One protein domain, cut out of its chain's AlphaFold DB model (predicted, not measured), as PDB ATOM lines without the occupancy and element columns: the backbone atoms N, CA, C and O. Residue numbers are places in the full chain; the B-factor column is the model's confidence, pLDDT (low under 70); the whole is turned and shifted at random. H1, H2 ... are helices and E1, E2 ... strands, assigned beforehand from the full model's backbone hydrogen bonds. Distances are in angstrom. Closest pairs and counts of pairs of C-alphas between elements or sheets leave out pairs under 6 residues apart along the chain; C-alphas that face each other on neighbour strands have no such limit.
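This is residues 2 to 111 of the 120 residues of the protein "Predicted protein" of Nematostella vectensis (UniProt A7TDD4). There is little regular structure: two small antiparallel sheets, E1 with E4 and E2 with E3, and the short helix H1 beside Arg 2 of E1 and beside E2, with long unnamed loops round them. Of 110 printed residues, 21 are in named elements, mostly strand, ordered E1, E2, H1, E3, E4. The whole is compact, radius of gyration of the C-alphas 13.9 A, and spans 37 by 32 by 26 A.

E1, residues 2 to 7, begins at C-alpha (562.933, 340.855, 385.703) and is 17.7 A long. E4, residues 80 to 84, measures 13.5 A and ends at (562.426, 337.079, 382.592). E2 is residues 28 to 30, 7.0 A; E3, 68 to 70, 6.7 A; H1, 40 to 43, 5.4 A.

E1 and E4 are antiparallel at 160 degrees; N 4 and O 82 are within hydrogen-bond range, 2.9 A. The closest C-alphas of E1 and H1, Arg 2 and Gly 43, are 4.1 A apart. Those of E2 and H1, Phe 28 and Pro 40, are 5.4 A apart. E2 and E3 are antiparallel at 153 degrees, with N 69 and O 29 at 2.8 A. H1 is too short for an O i to N i+4 pair; its one O i to N i+3 pair is within range. H1 and E4 are apart.

The printed part has no cut. The links E1 to E2 and H1 to E3 are long. Confidence is under 70 at residues 8 to 13, 47 to 53, 61 to 63 and 87 to 89.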
ATOM      1  N   ARG A   2     563.427 339.666 386.403       84.88
ATOM      2  CA  ARG A   2     562.933 340.855 385.703       84.88
ATOM      3  C   ARG A   2     561.436 340.713 385.443       84.88
ATOM      4  O   ARG A   2     560.976 339.575 385.347       84.88
ATOM      5  N   VAL A   3     560.707 341.821 385.364       84.38
ATOM      6  CA  VAL A   3     559.246 341.859 385.301       84.38
ATOM      7  C   VAL A   3     558.740 342.999 384.414       84.38
ATOM      8  O   VAL A   3     559.364 344.057 384.329       84.38
ATOM      9  N   GLU A   4     557.601 342.762 383.771       84.31
ATOM     10  CA  GLU A   4     556.767 343.742 383.076       84.31
ATOM     11  C   GLU A   4     555.295 343.447 383.382       84.31
ATOM     12  O   GLU A   4     554.907 342.284 383.531       84.31
ATOM     13  N   LEU A   5     554.493 344.501 383.502       83.81
ATOM     14  CA  LEU A   5     553.066 344.433 383.800       83.81
ATOM     15  C   LEU A   5     552.280 344.972 382.607       83.81
ATOM     16  O   LEU A   5     552.687 345.961 381.995       83.81
ATOM     17  N   TYR A   6     551.156 344.326 382.315       82.19
ATOM     18  CA  TYR A   6     550.305 344.627 381.165       82.19
ATOM     19  C   TYR A   6     548.887 344.997 381.590       82.19
ATOM     20  O   TYR A   6     548.436 344.608 382.667       82.19
ATOM     21  N   THR A   7     548.178 345.704 380.708       79.50
ATOM     22  CA  THR A   7     546.740 345.979 380.822       79.50
ATOM     23  C   THR A   7     545.999 345.742 379.501       79.50
ATOM     24  O   THR A   7     546.606 345.766 378.426       79.50
ATOM     25  N   TYR A   8     544.679 345.544 379.571       65.50
ATOM     26  CA  TYR A   8     543.772 345.561 378.416       65.50
ATOM     27  C   TYR A   8     543.051 346.917 378.356       65.50
ATOM     28  O   TYR A   8     542.591 347.417 379.376       65.50
ATOM     29  N   GLY A   9     542.953 347.519 377.164       57.69
ATOM     30  CA  GLY A   9     542.360 348.856 376.972       57.69
ATOM     31  C   GLY A   9     543.049 349.723 375.908       57.69
ATOM     32  O   GLY A   9     542.523 350.765 375.528       57.69
ATOM     33  N   LYS A  10     544.198 349.276 375.385       52.56
ATOM     34  CA  LYS A  10     544.828 349.772 374.149       52.56
ATOM     35  C   LYS A  10     544.654 348.727 373.032       52.56
ATOM     36  O   LYS A  10     544.341 347.574 373.318       52.56
ATOM     37  N   ALA A  11     544.847 349.118 371.765       51.12
ATOM     38  CA  ALA A  11     544.673 348.252 370.581       51.12
ATOM     39  C   ALA A  11     545.557 346.975 370.574       51.12
ATOM     40  O   ALA A  11     545.351 346.077 369.765       51.12
ATOM     41  N   SER A  12     546.504 346.881 371.505       56.44
ATOM     42  CA  SER A  12     547.284 345.704 371.884       56.44
ATOM     43  C   SER A  12     547.474 345.719 373.410       56.44
ATOM     44  O   SER A  12     547.365 346.803 373.997       56.44
ATOM     45  N   PRO A  13     547.789 344.581 374.071       64.44
ATOM     46  CA  PRO A  13     548.279 344.599 375.448       64.44
ATOM     47  C   PRO A  13     549.391 345.644 375.557       64.44
ATOM     48  O   PRO A  13     550.384 345.573 374.832       64.44
ATOM     49  N   GLY A  14     549.155 346.672 376.364       70.69
ATOM     50  CA  GLY A  14     550.085 347.784 376.525       70.69
ATOM     51  C   GLY A  14     550.953 347.542 377.744       70.69
ATOM     52  O   GLY A  14     550.420 347.139 378.783       70.69
ATOM     53  N   ASP A  15     552.255 347.792 377.622       80.94
ATOM     54  CA  ASP A  15     553.116 347.875 378.792       80.94
ATOM     55  C   ASP A  15     552.603 348.988 379.716       80.94
ATOM     56  O   ASP A  15     552.090 350.022 379.278       80.94
ATOM     57  N   LEU A  16     552.699 348.772 381.025       85.25
ATOM     58  CA  LEU A  16     552.312 349.776 382.019       85.25
ATOM     59  C   LEU A  16     553.433 350.784 382.291       85.25
ATOM     60  O   LEU A  16     553.598 351.238 383.418       85.25
ATOM     61  N   GLY A  17     554.263 351.080 381.292       83.25
ATOM     62  CA  GLY A  17     555.344 352.047 381.453       83.25
ATOM     63  C   GLY A  17     556.590 351.517 382.177       83.25
ATOM     64  O   GLY A  17     557.502 352.277 382.515       83.25
ATOM     65  N   ILE A  18     556.648 350.210 382.455       86.50
ATOM     66  CA  ILE A  18     557.761 349.587 383.188       86.50
ATOM     67  C   ILE A  18     559.015 349.499 382.323       86.50
ATOM     68  O   ILE A  18     560.112 349.757 382.818       86.50
ATOM     69  N   VAL A  19     558.883 349.130 381.052       84.25
ATOM     70  CA  VAL A  19     560.041 348.992 380.160       84.25
ATOM     71  C   VAL A  19     560.410 350.339 379.554       84.25
ATOM     72  O   VAL A  19     561.592 350.683 379.521       84.25
ATOM     73  N   SER A  20     559.412 351.128 379.148       84.12
ATOM     74  CA  SER A  20     559.614 352.472 378.591       84.12
ATOM     75  C   SER A  20     560.192 353.481 379.595       84.12
ATOM     76  O   SER A  20     560.813 354.460 379.186       84.12
ATOM     77  N   GLY A  21     560.045 353.229 380.901       85.38
ATOM     78  CA  GLY A  21     560.558 354.096 381.965       85.38
ATOM     79  C   GLY A  21     559.596 355.204 382.397       85.38
ATOM     80  O   GLY A  21     559.993 356.050 383.194       85.38
ATOM     81  N   GLU A  22     558.347 355.189 381.918       90.31
ATOM     82  CA  GLU A  22     557.281 356.082 382.402       90.31
ATOM     83  C   GLU A  22     557.029 355.895 383.904       90.31
ATOM     84  O   GLU A  22     556.840 356.873 384.623       90.31
ATOM     85  N   ILE A  23     557.100 354.653 384.401       91.44
ATOM     86  CA  ILE A  23     557.203 354.393 385.840       91.44
ATOM     87  C   ILE A  23     558.656 354.649 386.247       91.44
ATOM     88  O   ILE A  23     559.526 353.907 385.780       91.44
ATOM     89  N   PRO A  24     558.971 355.637 387.103       93.38
ATOM     90  CA  PRO A  24     560.349 356.001 387.431       93.38
ATOM     91  C   PRO A  24     561.018 354.982 388.366       93.38
ATOM     92  O   PRO A  24     560.360 354.189 389.033       93.38
ATOM     93  N   ASP A  25     562.354 354.989 388.433       93.81
ATOM     94  CA  ASP A  25     563.118 354.044 389.272       93.81
ATOM     95  C   ASP A  25     562.766 354.158 390.769       93.81
ATOM     96  O   ASP A  25     562.845 353.171 391.494       93.81
ATOM     97  N   THR A  26     562.319 355.331 391.225       95.75
ATOM     98  CA  THR A  26     561.875 355.577 392.609       95.75
ATOM     99  C   THR A  26     560.611 354.813 392.993       95.75
ATOM    100  O   THR A  26     560.343 354.656 394.179       95.75
ATOM    101  N   HIS A  27     559.850 354.315 392.018       95.69
ATOM    102  CA  HIS A  27     558.644 353.521 392.247       95.69
ATOM    103  C   HIS A  27     558.935 352.022 392.409       95.69
ATOM    104  O   HIS A  27     558.026 351.228 392.642       95.69
ATOM    105  N   PHE A  28     560.196 351.606 392.278       95.75
ATOM    106  CA  PHE A  28     560.601 350.222 392.491       95.75
ATOM    107  C   PHE A  28     561.188 350.079 393.890       95.75
ATOM    108  O   PHE A  28     562.246 350.634 394.192       95.75
ATOM    109  N   ASN A  29     560.543 349.263 394.716       94.62
ATOM    110  CA  ASN A  29     561.021 348.914 396.047       94.62
ATOM    111  C   ASN A  29     561.150 347.393 396.187       94.62
ATOM    112  O   ASN A  29     560.625 346.631 395.377       94.62
ATOM    113  N   ALA A  30     561.877 346.916 397.189       94.19
ATOM    114  CA  ALA A  30     561.957 345.488 397.471       94.19
ATOM    115  C   ALA A  30     562.264 345.228 398.937       94.19
ATOM    116  O   ALA A  30     562.800 346.089 399.631       94.19
ATOM    117  N   SER A  31     562.026 343.992 399.366       92.88
ATOM    118  CA  SER A  31     562.419 343.526 400.696       92.88
ATOM    119  C   SER A  31     563.927 343.647 400.939       92.88
ATOM    120  O   SER A  31     564.357 343.975 402.040       92.88
ATOM    121  N   SER A  32     564.745 343.350 399.922       91.88
ATOM    122  CA  SER A  32     566.201 343.508 399.959       91.88
ATOM    123  C   SER A  32     566.826 343.412 398.564       91.88
ATOM    124  O   SER A  32     566.164 343.045 397.586       91.88
ATOM    125  N   TYR A  33     568.122 343.716 398.466       91.88
ATOM    126  CA  TYR A  33     568.925 343.446 397.276       91.88
ATOM    127  C   TYR A  33     570.401 343.194 397.617       91.88
ATOM    128  O   TYR A  33     570.962 343.834 398.500       91.88
ATOM    129  N   GLN A  34     571.049 342.265 396.907       89.31
ATOM    130  CA  GLN A  34     572.417 341.810 397.222       89.31
ATOM    131  C   GLN A  34     573.518 342.821 396.854       89.31
ATOM    132  O   GLN A  34     574.569 342.844 397.487       89.31
ATOM    133  N   CYS A  35     573.344 343.590 395.777       88.06
ATOM    134  CA  CYS A  35     574.362 344.514 395.267       88.06
ATOM    135  C   CYS A  35     573.759 345.566 394.321       88.06
ATOM    136  O   CYS A  35     572.582 345.492 393.962       88.06
ATOM    137  N   SER A  36     574.581 346.512 393.855       87.88
ATOM    138  CA  SER A  36     574.185 347.589 392.931       87.88
ATOM    139  C   SER A  36     573.576 347.092 391.609       87.88
ATOM    140  O   SER A  36     572.673 347.718 391.058       87.88
ATOM    141  N   HIS A  37     574.004 345.932 391.103       86.19
ATOM    142  CA  HIS A  37     573.426 345.329 389.895       86.19
ATOM    143  C   HIS A  37     572.090 344.610 390.152       86.19
ATOM    144  O   HIS A  37     571.396 344.255 389.199       86.19
ATOM    145  N   CYS A  38     571.728 344.416 391.424       88.19
ATOM    146  CA  CYS A  38     570.523 343.720 391.865       88.19
ATOM    147  C   CYS A  38     569.433 344.629 392.433       88.19
ATOM    148  O   CYS A  38     568.447 344.125 392.974       88.19
ATOM    149  N   GLN A  39     569.602 345.947 392.324       92.06
ATOM    150  CA  GLN A  39     568.619 346.907 392.814       92.06
ATOM    151  C   GLN A  39     567.238 346.682 392.168       92.06
ATOM    152  O   GLN A  39     567.174 346.246 391.014       92.06
ATOM    153  N   PRO A  40     566.140 347.027 392.862       93.56
ATOM    154  CA  PRO A  40     564.775 346.830 392.366       93.56
ATOM    155  C   PRO A  40     564.522 347.349 390.936       93.56
ATOM    156  O   PRO A  40     564.003 346.577 390.126       93.56
ATOM    157  N   PRO A  41     564.990 348.551 390.531       92.56
ATOM    158  CA  PRO A  41     564.769 349.049 389.168       92.56
ATOM    159  C   PRO A  41     565.508 348.254 388.083       92.56
ATOM    160  O   PRO A  41     565.149 348.289 386.908       92.56
ATOM    161  N   ARG A  42     566.538 347.480 388.449       90.31
ATOM    162  CA  ARG A  42     567.207 346.547 387.524       90.31
ATOM    163  C   ARG A  42     566.319 345.350 387.190       90.31
ATOM    164  O   ARG A  42     566.639 344.599 386.275       90.31
ATOM    165  N   GLY A  43     565.212 345.179 387.914       88.38
ATOM    166  CA  GLY A  43     564.145 344.233 387.635       88.38
ATOM    167  C   GLY A  43     563.251 344.608 386.453       88.38
ATOM    168  O   GLY A  43     562.358 343.832 386.155       88.38
ATOM    169  N   ARG A  44     563.455 345.723 385.746       89.94
ATOM    170  CA  ARG A  44     562.712 345.982 384.499       89.94
ATOM    171  C   ARG A  44     563.026 344.923 383.444       89.94
ATOM    172  O   ARG A  44     564.180 344.499 383.290       89.94
ATOM    173  N   LEU A  45     562.005 344.490 382.711       83.62
ATOM    174  CA  LEU A  45     562.195 343.635 381.543       83.62
ATOM    175  C   LEU A  45     563.100 344.344 380.522       83.62
ATOM    176  O   LEU A  45     563.104 345.568 380.434       83.62
ATOM    177  N   TRP A  46     563.925 343.578 379.802       74.69
ATOM    178  CA  TRP A  46     564.847 344.117 378.786       74.69
ATOM    179  C   TRP A  46     565.880 345.132 379.300       74.69
ATOM    180  O   TRP A  46     566.492 345.849 378.510       74.69
ATOM    181  N   PHE A  47     566.166 345.140 380.608       68.69
ATOM    182  CA  PHE A  47     567.291 345.890 381.179       68.69
ATOM    183  C   PHE A  47     568.649 345.241 380.815       68.69
ATOM    184  O   PHE A  47     569.418 344.807 381.671       68.69
ATOM    185  N   ASP A  48     568.940 345.121 379.521       64.62
ATOM    186  CA  ASP A  48     570.155 344.525 378.967       64.62
ATOM    187  C   ASP A  48     570.992 345.604 378.285       64.62
ATOM    188  O   ASP A  48     571.066 345.693 377.065       64.62
ATOM    189  N   LYS A  49     571.664 346.437 379.086       59.94
ATOM    190  CA  LYS A  49     572.596 347.439 378.543       59.94
ATOM    191  C   LYS A  49     573.890 346.824 377.980       59.94
ATOM    192  O   LYS A  49     574.612 347.507 377.266       59.94
ATOM    193  N   ILE A  50     574.206 345.560 378.300       57.47
ATOM    194  CA  ILE A  50     575.416 344.840 377.852       57.47
ATOM    195  C   ILE A  50     575.085 343.348 377.664       57.47
ATOM    196  O   ILE A  50     574.339 342.776 378.456       57.47
ATOM    197  N   ALA A  51     575.681 342.686 376.665       54.78
ATOM    198  CA  ALA A  51     575.467 341.267 376.325       54.78
ATOM    199  C   ALA A  51     575.710 340.261 377.477       54.78
ATOM    200  O   ALA A  51     575.222 339.135 377.430       54.78
ATOM    201  N   VAL A  52     576.419 340.682 378.529       57.53
ATOM    202  CA  VAL A  52     576.771 339.885 379.719       57.53
ATOM    203  C   VAL A  52     575.952 340.293 380.954       57.53
ATOM    204  O   VAL A  52     576.270 339.898 382.072       57.53
ATOM    205  N   SER A  53     574.909 341.110 380.766       64.25
ATOM    206  CA  SER A  53     574.126 341.756 381.824       64.25
ATOM    207  C   SER A  53     573.824 340.814 382.990       64.25
ATOM    208  O   SER A  53     573.108 339.833 382.851       64.25
ATOM    209  N   ILE A  54     574.366 341.120 384.163       73.12
ATOM    210  CA  ILE A  54     573.984 340.490 385.432       73.12
ATOM    211  C   ILE A  54     572.857 341.280 386.113       73.12
ATOM    212  O   ILE A  54     572.654 341.131 387.319       73.12
ATOM    213  N   TYR A  55     572.161 342.146 385.369       83.75
ATOM    214  CA  TYR A  55     571.118 343.011 385.898       83.75
ATOM    215  C   TYR A  55     569.788 342.269 386.033       83.75
ATOM    216  O   TYR A  55     569.427 341.395 385.243       83.75
ATOM    217  N   GLY A  56     569.083 342.599 387.102       87.88
ATOM    218  CA  GLY A  56     567.853 341.947 387.519       87.88
ATOM    219  C   GLY A  56     567.758 342.034 389.026       87.88
ATOM    220  O   GLY A  56     568.779 341.917 389.697       87.88
ATOM    221  N   TRP A  57     566.557 342.174 389.572       90.12
ATOM    222  CA  TRP A  57     566.400 342.175 391.020       90.12
ATOM    223  C   TRP A  57     566.869 340.838 391.616       90.12
ATOM    224  O   TRP A  57     566.529 339.763 391.097       90.12
ATOM    225  N   CYS A  58     567.693 340.896 392.666       88.62
ATOM    226  CA  CYS A  58     568.148 339.714 393.392       88.62
ATOM    227  C   CYS A  58     568.300 339.998 394.893       88.62
ATOM    228  O   CYS A  58     568.975 340.947 395.279       88.62
ATOM    229  N   VAL A  59     567.676 339.153 395.711       88.00
ATOM    230  CA  VAL A  59     567.588 339.257 397.178       88.00
ATOM    231  C   VAL A  59     568.963 339.115 397.829       88.00
ATOM    232  O   VAL A  59     569.759 338.274 397.398       88.00
ATOM    233  N   SER A  60     569.224 339.878 398.896       84.44
ATOM    234  CA  SER A  60     570.358 339.597 399.777       84.44
ATOM    235  C   SER A  60     570.043 338.409 400.690       84.44
ATOM    236  O   SER A  60     569.203 338.554 401.567       84.44
ATOM    237  N   ALA A  61     570.664 337.252 400.434       69.81
ATOM    238  CA  ALA A  61     570.572 335.986 401.187       69.81
ATOM    239  C   ALA A  61     569.183 335.592 401.759       69.81
ATOM    240  O   ALA A  61     568.744 336.113 402.772       69.81
ATOM    241  N   SER A  62     568.536 334.598 401.130       63.91
ATOM    242  CA  SER A  62     567.442 333.736 401.640       63.91
ATOM    243  C   SER A  62     566.515 334.292 402.738       63.91
ATOM    244  O   SER A  62     566.258 333.618 403.734       63.91
ATOM    245  N   ILE A  63     565.958 335.487 402.538       67.25
ATOM    246  CA  ILE A  63     564.835 335.970 403.343       67.25
ATOM    247  C   ILE A  63     563.572 335.258 402.838       67.25
ATOM    248  O   ILE A  63     563.176 335.431 401.679       67.25
ATOM    249  N   GLN A  64     562.950 334.429 403.684       72.25
ATOM    250  CA  GLN A  64     561.573 333.978 403.443       72.25
ATOM    251  C   GLN A  64     560.679 335.214 403.279       72.25
ATOM    252  O   GLN A  64     560.850 336.190 404.001       72.25
ATOM    253  N   ASN A  65     559.737 335.172 402.333       80.75
ATOM    254  CA  ASN A  65     558.839 336.293 402.007       80.75
ATOM    255  C   ASN A  65     559.542 337.503 401.359       80.75
ATOM    256  O   ASN A  65     559.197 338.655 401.612       80.75
ATOM    257  N   SER A  66     560.538 337.250 400.504       90.44
ATOM    258  CA  SER A  66     561.146 338.309 399.692       90.44
ATOM    259  C   SER A  66     560.203 338.804 398.596       90.44
ATOM    260  O   SER A  66     559.626 337.989 397.876       90.44
ATOM    261  N   TYR A  67     560.121 340.122 398.403       92.94
ATOM    262  CA  TYR A  67     559.231 340.743 397.421       92.94
ATOM    263  C   TYR A  67     559.936 341.818 396.588       92.94
ATOM    264  O   TYR A  67     560.847 342.499 397.063       92.94
ATOM    265  N   LEU A  68     559.459 341.979 395.354       94.38
ATOM    266  CA  LEU A  68     559.696 343.134 394.495       94.38
ATOM    267  C   LEU A  68     558.368 343.878 394.369       94.38
ATOM    268  O   LEU A  68     557.391 343.310 393.886       94.38
ATOM    269  N   GLN A  69     558.346 345.127 394.808       95.44
ATOM    270  CA  GLN A  69     557.184 346.004 394.784       95.44
ATOM    271  C   GLN A  69     557.357 347.046 393.679       95.44
ATOM    272  O   GLN A  69     558.427 347.644 393.542       95.44
ATOM    273  N   ILE A  70     556.296 347.273 392.909       95.81
ATOM    274  CA  ILE A  70     556.252 348.296 391.864       95.81
ATOM    275  C   ILE A  70     555.040 349.179 392.131       95.81
ATOM    276  O   ILE A  70     553.908 348.701 392.078       95.81
ATOM    277  N   ASP A  71     555.288 350.451 392.419       95.44
ATOM    278  CA  ASP A  71     554.251 351.469 392.522       95.44
ATOM    279  C   ASP A  71     553.888 351.997 391.128       95.44
ATOM    280  O   ASP A  71     554.707 352.547 390.388       95.44
ATOM    281  N   LEU A  72     552.628 351.823 390.758       93.50
ATOM    282  CA  LEU A  72     552.088 352.245 389.472       93.50
ATOM    283  C   LEU A  72     551.774 353.753 389.426       93.50
ATOM    284  O   LEU A  72     551.486 354.296 388.360       93.50
ATOM    285  N   GLY A  73     551.834 354.449 390.566       92.00
ATOM    286  CA  GLY A  73     551.563 355.881 390.717       92.00
ATOM    287  C   GLY A  73     550.075 356.252 390.694       92.00
ATOM    288  O   GLY A  73     549.703 357.334 391.136       92.00
ATOM    289  N   HIS A  74     549.217 355.370 390.188       90.56
ATOM    290  CA  HIS A  74     547.763 355.494 390.193       90.56
ATOM    291  C   HIS A  74     547.119 354.107 390.099       90.56
ATOM    292  O   HIS A  74     547.773 353.118 389.762       90.56
ATOM    293  N   ILE A  75     545.822 354.026 390.406       91.06
ATOM    294  CA  ILE A  75     545.067 352.775 390.301       91.06
ATOM    295  C   ILE A  75     544.996 352.368 388.827       91.06
ATOM    296  O   ILE A  75     544.413 353.075 388.006       91.06
ATOM    297  N   MET A  76     545.580 351.213 388.508       89.12
ATOM    298  CA  MET A  76     545.611 350.646 387.162       89.12
ATOM    299  C   MET A  76     545.100 349.208 387.164       89.12
ATOM    300  O   MET A  76     545.346 348.442 388.096       89.12
ATOM    301  N   ALA A  77     544.420 348.820 386.085       89.31
ATOM    302  CA  ALA A  77     544.058 347.429 385.854       89.31
ATOM    303  C   ALA A  77     545.290 346.655 385.366       89.31
ATOM    304  O   ALA A  77     545.780 346.920 384.271       89.31
ATOM    305  N   VAL A  78     545.774 345.691 386.149       89.94
ATOM    306  CA  VAL A  78     546.866 344.791 385.745       89.94
ATOM    307  C   VAL A  78     546.263 343.475 385.268       89.94
ATOM    308  O   VAL A  78     545.546 342.810 386.010       89.94
ATOM    309  N   THR A  79     546.541 343.100 384.026       89.06
ATOM    310  CA  THR A  79     545.938 341.937 383.358       89.06
ATOM    311  C   THR A  79     546.944 340.834 383.058       89.06
ATOM    312  O   THR A  79     546.554 339.732 382.681       89.06
ATOM    313  N   GLY A  80     548.237 341.104 383.236       88.50
ATOM    314  CA  GLY A  80     549.287 340.122 383.024       88.50
ATOM    315  C   GLY A  80     550.607 340.529 383.660       88.50
ATOM    316  O   GLY A  80     550.905 341.716 383.811       88.50
ATOM    317  N   VAL A  81     551.398 339.515 384.006       89.69
ATOM    318  CA  VAL A  81     552.762 339.651 384.518       89.69
ATOM    319  C   VAL A  81     553.680 338.827 383.628       89.69
ATOM    320  O   VAL A  81     553.544 337.605 383.538       89.69
ATOM    321  N   VAL A  82     554.636 339.481 382.982       89.00
ATOM    322  CA  VAL A  82     555.698 338.805 382.233       89.00
ATOM    323  C   VAL A  82     556.952 338.819 383.082       89.00
ATOM    324  O   VAL A  82     557.314 339.843 383.654       89.00
ATOM    325  N   THR A  83     557.630 337.676 383.171       88.62
ATOM    326  CA  THR A  83     558.882 337.557 383.917       88.62
ATOM    327  C   THR A  83     560.008 337.094 383.005       88.62
ATOM    328  O   THR A  83     559.794 336.344 382.055       88.62
ATOM    329  N   GLN A  84     561.230 337.528 383.299       85.00
ATOM    330  CA  GLN A  84     562.426 337.079 382.592       85.00
ATOM    331  C   GLN A  84     563.539 336.741 383.579       85.00
ATOM    332  O   GLN A  84     563.644 337.289 384.687       85.00
ATOM    333  N   SER A  85     564.398 335.816 383.157       82.62
ATOM    334  CA  SER A  85     565.622 335.485 383.870       82.62
ATOM    335  C   SER A  85     566.551 336.697 383.980       82.62
ATOM    336  O   SER A  85     566.479 337.661 383.212       82.62
ATOM    337  N   ARG A  86     567.446 336.645 384.962       75.94
ATOM    338  CA  ARG A  86     568.577 337.561 385.086       75.94
ATOM    339  C   ARG A  86     569.749 337.005 384.281       75.94
ATOM    340  O   ARG A  86     570.226 335.915 384.596       75.94
ATOM    341  N   GLY A  87     570.214 337.802 383.324       67.44
ATOM    342  CA  GLY A  87     571.412 337.586 382.517       67.44
ATOM    343  C   GLY A  87     571.384 336.453 381.502       67.44
ATOM    344  O   GLY A  87     570.497 335.605 381.511       67.44
ATOM    345  N   LYS A  88     572.376 336.480 380.599       66.81
ATOM    346  CA  LYS A  88     572.540 335.516 379.493       66.81
ATOM    347  C   LYS A  88     573.580 334.425 379.770       66.81
ATOM    348  O   LYS A  88     573.446 333.332 379.242       66.81
ATOM    349  N   ILE A  89     574.592 334.710 380.600       65.06
ATOM    350  CA  ILE A  89     575.679 333.763 380.922       65.06
ATOM    351  C   ILE A  89     575.400 333.035 382.242       65.06
ATOM    352  O   ILE A  89     575.259 331.819 382.270       65.06
ATOM    353  N   THR A  90     575.252 333.768 383.351       70.19
ATOM    354  CA  THR A  90     574.836 333.190 384.642       70.19
ATOM    355  C   THR A  90     573.334 333.363 384.825       70.19
ATOM    356  O   THR A  90     572.878 334.246 385.559       70.19
ATOM    357  N   VAL A  91     572.566 332.532 384.122       75.31
ATOM    358  CA  VAL A  91     571.104 332.615 384.098       75.31
ATOM    359  C   VAL A  91     570.534 332.192 385.450       75.31
ATOM    360  O   VAL A  91     570.698 331.056 385.889       75.31
ATOM    361  N   ARG A  92     569.833 333.109 386.119       78.62
ATOM    362  CA  ARG A  92     569.005 332.792 387.293       78.62
ATOM    363  C   ARG A  92     567.572 333.217 387.029       78.62
ATOM    364  O   ARG A  92     567.342 334.334 386.566       78.62
ATOM    365  N   TRP A  93     566.611 332.358 387.342       82.00
ATOM    366  CA  TRP A  93     565.192 332.629 387.127       82.00
ATOM    367  C   TRP A  93     564.361 332.237 388.340       82.00
ATOM    368  O   TRP A  93     564.753 331.396 389.149       82.00
ATOM    369  N   THR A  94     563.206 332.876 388.447       84.94
ATOM    370  CA  THR A  94     562.197 332.556 389.447       84.94
ATOM    371  C   THR A  94     561.346 331.416 388.895       84.94
ATOM    372  O   THR A  94     560.795 331.544 387.805       84.94
ATOM    373  N   LYS A  95     561.278 330.282 389.602       84.31
ATOM    374  CA  LYS A  95     560.449 329.137 389.181       84.31
ATOM    375  C   LYS A  95     558.980 329.321 389.550       84.31
ATOM    376  O   LYS A  95     558.108 328.948 388.778       84.31
ATOM    377  N   THR A  96     558.728 329.879 390.726       87.88
ATOM    378  CA  THR A  96     557.394 330.087 391.283       87.88
ATOM    379  C   THR A  96     557.353 331.440 391.976       87.88
ATOM    380  O   THR A  96     558.355 331.890 392.533       87.88
ATOM    381  N   TYR A  97     556.204 332.099 391.917       89.56
ATOM    382  CA  TYR A  97     555.948 333.360 392.601       89.56
ATOM    383  C   TYR A  97     554.458 333.470 392.917       89.56
ATOM    384  O   TYR A  97     553.633 332.805 392.290       89.56
ATOM    385  N   THR A  98     554.133 334.314 393.885       92.44
ATOM    386  CA  THR A  98     552.778 334.801 394.147       92.44
ATOM    387  C   THR A  98     552.698 336.271 393.744       92.44
ATOM    388  O   THR A  98     553.725 336.937 393.591       92.44
ATOM    389  N   VAL A  99     551.483 336.772 393.537       93.88
ATOM    390  CA  VAL A  99     551.226 338.193 393.282       93.88
ATOM    391  C   VAL A  99     550.342 338.710 394.401       93.88
ATOM    392  O   VAL A  99     549.355 338.070 394.756       93.88
ATOM    393  N   GLU A 100     550.690 339.867 394.942       95.56
ATOM    394  CA  GLU A 100     549.842 340.634 395.848       95.56
ATOM    395  C   GLU A 100     549.643 342.028 395.259       95.56
ATOM    396  O   GLU A 100     550.503 342.531 394.532       95.56
ATOM    397  N   TYR A 101     548.501 342.643 395.547       95.44
ATOM    398  CA  TYR A 101     548.168 343.984 395.077       95.44
ATOM    399  C   TYR A 101     547.601 344.835 396.213       95.44
ATOM    400  O   TYR A 101     547.031 344.318 397.175       95.44
ATOM    401  N   SER A 102     547.764 346.148 396.094       96.44
ATOM    402  CA  SER A 102     547.297 347.132 397.065       96.44
ATOM    403  C   SER A 102     546.904 348.423 396.351       96.44
ATOM    404  O   SER A 102     547.522 348.790 395.352       96.44
ATOM    405  N   SER A 103     545.887 349.112 396.869       95.44
ATOM    406  CA  SER A 103     545.491 350.456 396.431       95.44
ATOM    407  C   SER A 103     545.972 351.570 397.368       95.44
ATOM    408  O   SER A 103     545.798 352.738 397.040       95.44
ATOM    409  N   ASP A 104     546.532 351.225 398.531       93.50
ATOM    410  CA  ASP A 104     546.972 352.177 399.564       93.50
ATOM    411  C   ASP A 104     548.457 352.012 399.956       93.50
ATOM    412  O   ASP A 104     548.991 352.807 400.724       93.50
ATOM    413  N   GLY A 105     549.131 350.979 399.437       91.62
ATOM    414  CA  GLY A 105     550.529 350.657 399.732       91.62
ATOM    415  C   GLY A 105     550.768 350.025 401.110       91.62
ATOM    416  O   GLY A 105     551.908 349.685 401.429       91.62
ATOM    417  N   THR A 106     549.723 349.835 401.916       92.88
ATOM    418  CA  THR A 106     549.792 349.337 403.301       92.88
ATOM    419  C   THR A 106     549.056 348.011 403.492       92.88
ATOM    420  O   THR A 106     549.585 347.103 404.132       92.88
ATOM    421  N   THR A 107     547.876 347.865 402.892       95.69
ATOM    422  CA  THR A 107     547.038 346.668 402.943       95.69
ATOM    423  C   THR A 107     547.187 345.903 401.638       95.69
ATOM    424  O   THR A 107     546.863 346.418 400.568       95.69
ATOM    425  N   TRP A 108     547.668 344.665 401.722       95.19
ATOM    426  CA  TRP A 108     547.965 343.835 400.559       95.19
ATOM    427  C   TRP A 108     546.985 342.672 400.454       95.19
ATOM    428  O   TRP A 108     546.701 341.983 401.435       95.19
ATOM    429  N   THR A 109     546.457 342.463 399.251       96.31
ATOM    430  CA  THR A 109     545.543 341.363 398.942       96.31
ATOM    431  C   THR A 109     546.246 340.361 398.029       96.31
ATOM    432  O   THR A 109     546.720 340.750 396.958       96.31
ATOM    433  N   PRO A 110     546.308 339.068 398.395       94.75
ATOM    434  CA  PRO A 110     546.887 338.054 397.529       94.75
ATOM    435  C   PRO A 110     545.992 337.809 396.314       94.75
ATOM    436  O   PRO A 110     544.791 337.554 396.443       94.75
ATOM    437  N   TYR A 111     546.591 337.832 395.126       92.88
ATOM    438  CA  TYR A 111     545.943 337.363 393.913       92.88
ATOM    439  C   TYR A 111     545.792 335.843 393.985       92.88
ATOM    440  O   TYR A 111     546.769 335.105 394.135       92.88
TER     441      TYR A 111